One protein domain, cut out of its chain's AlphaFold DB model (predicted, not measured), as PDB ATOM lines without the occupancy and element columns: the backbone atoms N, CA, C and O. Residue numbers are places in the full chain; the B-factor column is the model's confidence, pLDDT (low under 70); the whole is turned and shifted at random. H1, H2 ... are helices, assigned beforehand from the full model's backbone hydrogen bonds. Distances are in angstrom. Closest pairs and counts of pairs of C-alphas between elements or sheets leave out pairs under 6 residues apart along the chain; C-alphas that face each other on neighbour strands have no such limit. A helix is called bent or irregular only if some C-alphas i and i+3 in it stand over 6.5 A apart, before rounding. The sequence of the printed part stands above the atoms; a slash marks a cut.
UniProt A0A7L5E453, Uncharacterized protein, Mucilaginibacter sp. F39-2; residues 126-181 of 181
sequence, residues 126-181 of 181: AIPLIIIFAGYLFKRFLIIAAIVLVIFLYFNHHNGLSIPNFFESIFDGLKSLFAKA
ATOM      1  N   ALA A 126      32.046  -5.763  -8.217       95.94
ATOM      2  CA  ALA A 126      31.469  -5.783  -9.557       95.94
ATOM      3  C   ALA A 126      31.714  -4.475 -10.313       95.94
ATOM      4  O   ALA A 126      32.068  -4.521 -11.488       95.94
ATOM      5  N   ILE A 127      31.575  -3.316  -9.658       96.19
ATOM      6  CA  ILE A 127      31.773  -2.002 -10.294       96.19
ATOM      7  C   ILE A 127      33.157  -1.879 -10.967       96.19
ATOM      8  O   ILE A 127      33.196  -1.637 -12.176       96.19
ATOM      9  N   PRO A 128      34.297  -2.072 -10.269       96.62
ATOM     10  CA  PRO A 128      35.610  -1.971 -10.906       96.62
ATOM     11  C   PRO A 128      35.816  -3.046 -11.979       96.62
ATOM     12  O   PRO A 128      36.400  -2.759 -13.024       96.62
ATOM     13  N   LEU A 129      35.293  -4.259 -11.773       97.69
ATOM     14  CA  LEU A 129      35.407  -5.341 -12.750       97.69
ATOM     15  C   LEU A 129      34.666  -5.010 -14.057       97.69
ATOM     16  O   LEU A 129      35.209  -5.221 -15.141       97.69
ATOM     17  N   ILE A 130      33.462  -4.437 -13.960       97.19
ATOM     18  CA  ILE A 130      32.669  -3.975 -15.107       97.19
ATOM     19  C   ILE A 130      33.397  -2.849 -15.842       97.19
ATOM     20  O   ILE A 130      33.436  -2.867 -17.069       97.19
ATOM     21  N   ILE A 131      34.010  -1.902 -15.126       96.31
ATOM     22  CA  ILE A 131      34.778  -0.809 -15.744       96.31
ATOM     23  C   ILE A 131      35.965  -1.365 -16.544       96.31
ATOM     24  O   ILE A 131      36.153  -0.996 -17.705       96.31
ATOM     25  N   ILE A 132      36.737  -2.292 -15.964       96.50
ATOM     26  CA  ILE A 132      37.864  -2.943 -16.653       96.50
ATOM     27  C   ILE A 132      37.368  -3.725 -17.874       96.50
ATOM     28  O   ILE A 132      37.945  -3.620 -18.960       96.50
ATOM     29  N   PHE A 133      36.284  -4.483 -17.718       95.62
ATOM     30  CA  PHE A 133      35.692  -5.266 -18.797       95.62
ATOM     31  C   PHE A 133      35.188  -4.380 -19.945       95.62
ATOM     32  O   PHE A 133      35.493  -4.647 -21.108       95.62
ATOM     33  N   ALA A 134      34.491  -3.286 -19.634       94.94
ATOM     34  CA  ALA A 134      34.037  -2.311 -20.619       94.94
ATOM     35  C   ALA A 134      35.221  -1.669 -21.362       94.94
ATOM     36  O   ALA A 134      35.217  -1.612 -22.594       94.94
ATOM     37  N   GLY A 135      36.273  -1.267 -20.641       94.81
ATOM     38  CA  GLY A 135      37.499  -0.743 -21.248       94.81
ATOM     39  C   GLY A 135      38.175  -1.754 -22.185       94.81
ATOM     40  O   GLY A 135      38.638  -1.402 -23.272       94.81
ATOM     41  N   TYR A 136      38.172  -3.034 -21.812       94.06
ATOM     42  CA  TYR A 136      38.702  -4.108 -22.646       94.06
ATOM     43  C   TYR A 136      37.890  -4.329 -23.933       94.06
ATOM     44  O   TYR A 136      38.474  -4.467 -25.015       94.06
ATOM     45  N   LEU A 137      36.556  -4.331 -23.839       92.81
ATOM     46  CA  LEU A 137      35.678  -4.420 -25.007       92.81
ATOM     47  C   LEU A 137      35.890  -3.235 -25.956       92.81
ATOM     48  O   LEU A 137      36.009  -3.440 -27.165       92.81
ATOM     49  N   PHE A 138      36.024  -2.022 -25.413       94.31
ATOM     50  CA  PHE A 138      36.278  -0.822 -26.207       94.31
ATOM     51  C   PHE A 138      37.602  -0.907 -26.980       94.31
ATOM     52  O   PHE A 138      37.640  -0.617 -28.176       94.31
ATOM     53  N   LYS A 139      38.676  -1.407 -26.350       91.81
ATOM     54  CA  LYS A 139      39.963  -1.638 -27.031       91.81
ATOM     55  C   LYS A 139      39.814  -2.580 -28.232       91.81
ATOM     56  O   LYS A 139      40.356  -2.299 -29.298       91.81
ATOM     57  N   ARG A 140      39.089  -3.695 -28.072       89.38
ATOM     58  CA  ARG A 140      38.848  -4.649 -29.171       89.38
ATOM     59  C   ARG A 140      38.006  -4.029 -30.284       89.38
ATOM     60  O   ARG A 140      38.331  -4.215 -31.453       89.38
ATOM     61  N   PHE A 141      36.978  -3.266 -29.923       93.06
ATOM     62  CA  PHE A 141      36.132  -2.562 -30.883       93.06
ATOM     63  C   PHE A 141      36.933  -1.569 -31.736       93.06
ATOM     64  O   PHE A 141      36.812  -1.591 -32.959       93.06
ATOM     65  N   LEU A 142      37.818  -0.772 -31.124       93.81
ATOM     66  CA  LEU A 142      38.687   0.159 -31.854       93.81
ATOM     67  C   LEU A 142      39.616  -0.544 -32.850       93.81
ATOM     68  O   LEU A 142      39.790  -0.059 -33.965       93.81
ATOM     69  N   ILE A 143      40.190  -1.693 -32.477       94.38
ATOM     70  CA  ILE A 143      41.053  -2.472 -33.381       94.38
ATOM     71  C   ILE A 143      40.252  -2.967 -34.590       94.38
ATOM     72  O   ILE A 143      40.699  -2.817 -35.724       94.38
ATOM     73  N   ILE A 144      39.057  -3.521 -34.360       95.38
ATOM     74  CA  ILE A 144      38.183  -3.994 -35.441       95.38
ATOM     75  C   ILE A 144      37.790  -2.827 -36.356       95.38
ATOM     76  O   ILE A 144      37.906  -2.948 -37.573       95.38
ATOM     77  N   ALA A 145      37.391  -1.685 -35.788       95.56
ATOM     78  CA  ALA A 145      37.038  -0.489 -36.550       95.56
ATOM     79  C   ALA A 145      38.207   0.009 -37.416       95.56
ATOM     80  O   ALA A 145      38.005   0.325 -38.586       95.56
ATOM     81  N   ALA A 146      39.431   0.018 -36.879       96.44
ATOM     82  CA  ALA A 146      40.623   0.396 -37.633       96.44
ATOM     83  C   ALA A 146      40.895  -0.563 -38.805       96.44
ATOM     84  O   ALA A 146      41.155  -0.107 -39.915       96.44
ATOM     85  N   ILE A 147      40.783  -1.881 -38.590       97.25
ATOM     86  CA  ILE A 147      40.960  -2.882 -39.657       97.25
ATOM     87  C   ILE A 147      39.909  -2.689 -40.755       97.25
ATOM     88  O   ILE A 147      40.259  -2.630 -41.934       97.25
ATOM     89  N   VAL A 148      38.636  -2.550 -40.380       97.00
ATOM     90  CA  VAL A 148      37.541  -2.318 -41.332       97.00
ATOM     91  C   VAL A 148      37.761  -1.019 -42.108       97.00
ATOM     92  O   VAL A 148      37.607  -1.016 -43.326       97.00
ATOM     93  N   LEU A 149      38.181   0.058 -41.437       94.56
ATOM     94  CA  LEU A 149      38.482   1.339 -42.077       94.56
ATOM     95  C   LEU A 149      39.614   1.206 -43.103       94.56
ATOM     96  O   LEU A 149      39.489   1.717 -44.213       94.56
ATOM     97  N   VAL A 150      40.695   0.497 -42.766       95.31
ATOM     98  CA  VAL A 150      41.819   0.268 -43.688       95.31
ATOM     99  C   VAL A 150      41.375  -0.542 -44.906       95.31
ATOM    100  O   VAL A 150      41.677  -0.149 -46.032       95.31
ATOM    101  N   ILE A 151      40.624  -1.631 -44.706       96.31
ATOM    102  CA  ILE A 151      40.079  -2.442 -45.808       96.31
ATOM    103  C   ILE A 151      39.173  -1.589 -46.700       96.31
ATOM    104  O   ILE A 151      39.276  -1.642 -47.926       96.31
ATOM    105  N   PHE A 152      38.312  -0.774 -46.094       93.69
ATOM    106  CA  PHE A 152      37.388   0.095 -46.810       93.69
ATOM    107  C   PHE A 152      38.116   1.162 -47.636       93.69
ATOM    108  O   PHE A 152      37.814   1.332 -48.817       93.69
ATOM    109  N   LEU A 153      39.111   1.843 -47.061       91.00
ATOM    110  CA  LEU A 153      39.925   2.823 -47.785       91.00
ATOM    111  C   LEU A 153      40.719   2.169 -48.920       91.00
ATOM    112  O   LEU A 153      40.763   2.714 -50.021       91.00
ATOM    113  N   TYR A 154      41.294   0.985 -48.684       92.81
ATOM    114  CA  TYR A 154      42.003   0.229 -49.716       92.81
ATOM    115  C   TYR A 154      41.083  -0.141 -50.884       92.81
ATOM    116  O   TYR A 154      41.440   0.079 -52.041       92.81
ATOM    117  N   PHE A 155      39.880  -0.647 -50.592       94.56
ATOM    118  CA  PHE A 155      38.886  -0.974 -51.612       94.56
ATOM    119  C   PHE A 155      38.508   0.257 -52.445       94.56
ATOM    120  O   PHE A 155      38.523   0.191 -53.671       94.56
ATOM    121  N   ASN A 156      38.221   1.396 -51.810       92.38
ATOM    122  CA  ASN A 156      37.882   2.629 -52.529       92.38
ATOM    123  C   ASN A 156      39.044   3.116 -53.408       92.38
ATOM    124  O   ASN A 156      38.840   3.411 -54.586       92.38
ATOM    125  N   HIS A 157      40.269   3.101 -52.875       91.50
ATOM    126  CA  HIS A 157      41.462   3.475 -53.630       91.50
ATOM    127  C   HIS A 157      41.694   2.565 -54.842       91.50
ATOM    128  O   HIS A 157      41.995   3.050 -55.931       91.50
ATOM    129  N   HIS A 158      41.531   1.249 -54.680       91.31
ATOM    130  CA  HIS A 158      41.682   0.300 -55.783       91.31
ATOM    131  C   HIS A 158      40.616   0.489 -56.874       91.31
ATOM    132  O   HIS A 158      40.913   0.320 -58.053       91.31
ATOM    133  N   ASN A 159      39.405   0.913 -56.503       91.50
ATOM    134  CA  ASN A 159      38.320   1.209 -57.441       91.50
ATOM    135  C   ASN A 159      38.372   2.639 -58.021       91.50
ATOM    136  O   ASN A 159      37.382   3.121 -58.566       91.50
ATOM    137  N   GLY A 160      39.520   3.321 -57.929       89.19
ATOM    138  CA  GLY A 160      39.760   4.607 -58.591       89.19
ATOM    139  C   GLY A 160      39.380   5.846 -57.777       89.19
ATOM    140  O   GLY A 160      39.515   6.961 -58.281       89.19
ATOM    141  N   LEU A 161      38.951   5.687 -56.521       91.12
ATOM    142  CA  LEU A 161      38.663   6.802 -55.624       91.12
ATOM    143  C   LEU A 161      39.860   7.063 -54.702       91.12
ATOM    144  O   LEU A 161      40.051   6.386 -53.693       91.12
ATOM    145  N   SER A 162      40.681   8.053 -55.054       90.56
ATOM    146  CA  SER A 162      41.820   8.465 -54.226       90.56
ATOM    147  C   SER A 162      41.363   8.944 -52.840       90.56
ATOM    148  O   SER A 162      40.237   9.409 -52.663       90.56
ATOM    149  N   ILE A 163      42.251   8.858 -51.840       85.75
ATOM    150  CA  ILE A 163      41.935   9.261 -50.458       85.75
ATOM    151  C   ILE A 163      41.432  10.720 -50.374       85.75
ATOM    152  O   ILE A 163      40.427  10.939 -49.700       85.75
ATOM    153  N   PRO A 164      42.042  11.717 -51.054       90.44
ATOM    154  CA  PRO A 164      41.518  13.086 -51.061       90.44
ATOM    155  C   PRO A 164      40.095  13.179 -51.627       90.44
ATOM    156  O   PRO A 164      39.210  13.717 -50.967       90.44
ATOM    157  N   ASN A 165      39.852  12.564 -52.790       91.44
ATOM    158  CA  ASN A 165      38.553  12.605 -53.465       91.44
ATOM    159  C   ASN A 165      37.462  11.885 -52.653       91.44
ATOM    160  O   ASN A 165      36.296  12.271 -52.689       91.44
ATOM    161  N   PHE A 166      37.833  10.845 -51.898       91.31
ATOM    162  CA  PHE A 166      36.934  10.164 -50.969       91.31
ATOM    163  C   PHE A 166      36.415  11.115 -49.882       91.31
ATOM    164  O   PHE A 166      35.206  11.195 -49.658       91.31
ATOM    165  N   PHE A 167      37.307  11.868 -49.229       92.69
ATOM    166  CA  PHE A 167      36.892  12.839 -48.215       92.69
ATOM    167  C   PHE A 167      36.119  14.011 -48.825       92.69
ATOM    168  O   PHE A 167      35.111  14.412 -48.246       92.69
ATOM    169  N   GLU A 168      36.526  14.520 -49.991       92.88
ATOM    170  CA  GLU A 168      35.763  15.543 -50.724       92.88
ATOM    171  C   GLU A 168      34.331  15.077 -51.012       92.88
ATOM    172  O   GLU A 168      33.386  15.796 -50.702       92.88
ATOM    173  N   SER A 169      34.153  13.837 -51.479       92.06
ATOM    174  CA  SER A 169      32.830  13.256 -51.729       92.06
ATOM    175  C   SER A 169      31.963  13.182 -50.465       92.06
ATOM    176  O   SER A 169      30.771  13.496 -50.519       92.06
ATOM    177  N   ILE A 170      32.546  12.833 -49.311       92.00
ATOM    178  CA  ILE A 170      31.836  12.862 -48.022       92.00
ATOM    179  C   ILE A 170      31.432  14.291 -47.657       92.00
ATOM    180  O   ILE A 170      30.284  14.523 -47.273       92.00
ATOM    181  N   PHE A 171      32.355  15.250 -47.760       94.56
ATOM    182  CA  PHE A 171      32.078  16.645 -47.421       94.56
ATOM    183  C   PHE A 171      31.015  17.258 -48.331       94.56
ATOM    184  O   PHE A 171      30.125  17.948 -47.834       94.56
ATOM    185  N   ASP A 172      31.063  16.990 -49.632       93.50
ATOM    186  CA  ASP A 172      30.068  17.468 -50.590       93.50
ATOM    187  C   ASP A 172      28.707  16.797 -50.368       93.50
ATOM    188  O   ASP A 172      27.676  17.475 -50.383       93.50
ATOM    189  N   GLY A 173      28.693  15.499 -50.046       91.44
ATOM    190  CA  GLY A 173      27.491  14.787 -49.618       91.44
ATOM    191  C   GLY A 173      26.855  15.424 -48.379       91.44
ATOM    192  O   GLY A 173      25.673  15.771 -48.407       91.44
ATOM    193  N   LEU A 174      27.642  15.665 -47.325       93.06
ATOM    194  CA  LEU A 174      27.184  16.340 -46.105       93.06
ATOM    195  C   LEU A 174      26.680  17.761 -46.396       93.06
ATOM    196  O   LEU A 174      25.575  18.106 -45.979       93.06
ATOM    197  N   LYS A 175      27.431  18.572 -47.153       92.38
ATOM    198  CA  LYS A 175      27.006  19.924 -47.557       92.38
ATOM    199  C   LYS A 175      25.678  19.898 -48.305       92.38
ATOM    200  O   LYS A 175      24.832  20.740 -48.032       92.38
ATOM    201  N   SER A 176      25.467  18.939 -49.207       91.69
ATOM    202  CA  SER A 176      24.214  18.829 -49.963       91.69
ATOM    203  C   SER A 176      23.003  18.513 -49.076       91.69
ATOM    204  O   SER A 176      21.904  18.987 -49.361       91.69
ATOM    205  N   LEU A 177      23.204  17.759 -47.989       89.44
ATOM    206  CA  LEU A 177      22.162  17.448 -47.009       89.44
ATOM    207  C   LEU A 177      21.827  18.667 -46.143       89.44
ATOM    208  O   LEU A 177      20.653  18.945 -45.922       89.44
ATOM    209  N   PHE A 178      22.839  19.421 -45.703       86.06
ATOM    210  CA  PHE A 178      22.639  20.631 -44.896       86.06
ATOM    211  C   PHE A 178      22.209  21.858 -45.711       86.06
ATOM    212  O   PHE A 178      21.608  22.761 -45.151       86.06
ATOM    213  N   ALA A 179      22.480  21.904 -47.017       79.88
ATOM    214  CA  ALA A 179      22.022  22.978 -47.902       79.88
ATOM    215  C   ALA A 179      20.565  22.802 -48.376       79.88
ATOM    216  O   ALA A 179      19.996  23.720 -48.962       79.88
ATOM    217  N   LYS A 180      19.977  21.616 -48.166       60.28
ATOM    218  CA  LYS A 180      18.566  21.303 -48.458       60.28
ATOM    219  C   LYS A 180      17.655  21.348 -47.223       60.28
ATOM    220  O   LYS A 180      16.451  21.149 -47.389       60.28
ATOM    221  N   ALA A 181      18.217  21.557 -46.033       52.88
ATOM    222  CA  ALA A 181      17.507  21.747 -44.767       52.88
ATOM    223  C   ALA A 181      17.404  23.242 -44.440       52.88
ATOM    224  O   ALA A 181      16.375  23.628 -43.845       52.88
TER     225      ALA A 181
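AT A GLANCE: This is residues 126 to 181 of the 181 residues of an uncharacterized protein of Mucilaginibacter sp. F39-2 (UniProt A0A7L5E453). One long helix, H1, and a shorter one, H2, meet near their ends and make an open L, with most of each arm sticking out by itself. The corner is the tight turn of residues 159 to 162, and the longest axis follows H1. The printed part has 56 residues with two named helices, H1 then H2, and no named strand; its class is all helix. It is extended, with a radius of gyration of the C-alphas of 17.8 A, and flat, spanning 48 by 34 by 11 A.

HOW THE PARTS SIT: H1, residues 126 to 158, is the longest helix, with 33 residues. H2, residues 163 to 178, follows it after a tight link of 4 residues. The two touch only at the corner by their link, and only just, with 3 pairs of C-alphas within 8 A. The closest C-alphas of the two are those of His 157 and Ile 163, 6.6 A apart. H1 touches H2 with residues 153 to 157 alone, and H2 touches H1 with residues 163 to 166 alone. Their lines stand at 72 degrees, only just about perpendicular, and their centres are 24.7 A apart. Residues 126 to 152, which belong to H1, stand free. Residues 170 to 181, of which 170 to 178 belong to H2, also stand free. In H1 and H2 every backbone O i to N i+4 pair is within hydrogen-bond range.

IN THESE COORDINATES: H1 runs from C-alpha 126 at (31.469, -5.783, -9.557) to C-alpha 158 at (41.682, 0.300, -55.783), 47.7 A from first to last C-alpha. H2 runs 23.1 A, from C-alpha 163 at (41.935, 9.261, -50.458) to C-alpha 178 at (22.639, 20.631, -44.896). Neither helix is bent.

THE WHOLE: The two C-alphas farthest apart are those of Ala 126 and Gly 160, at 50.8 A. The printed part has no cut and ends at residue 181, the chain's last residue. The mean pLDDT of the printed part is 91.7, and residues 180 to 181 are under 70 in this model.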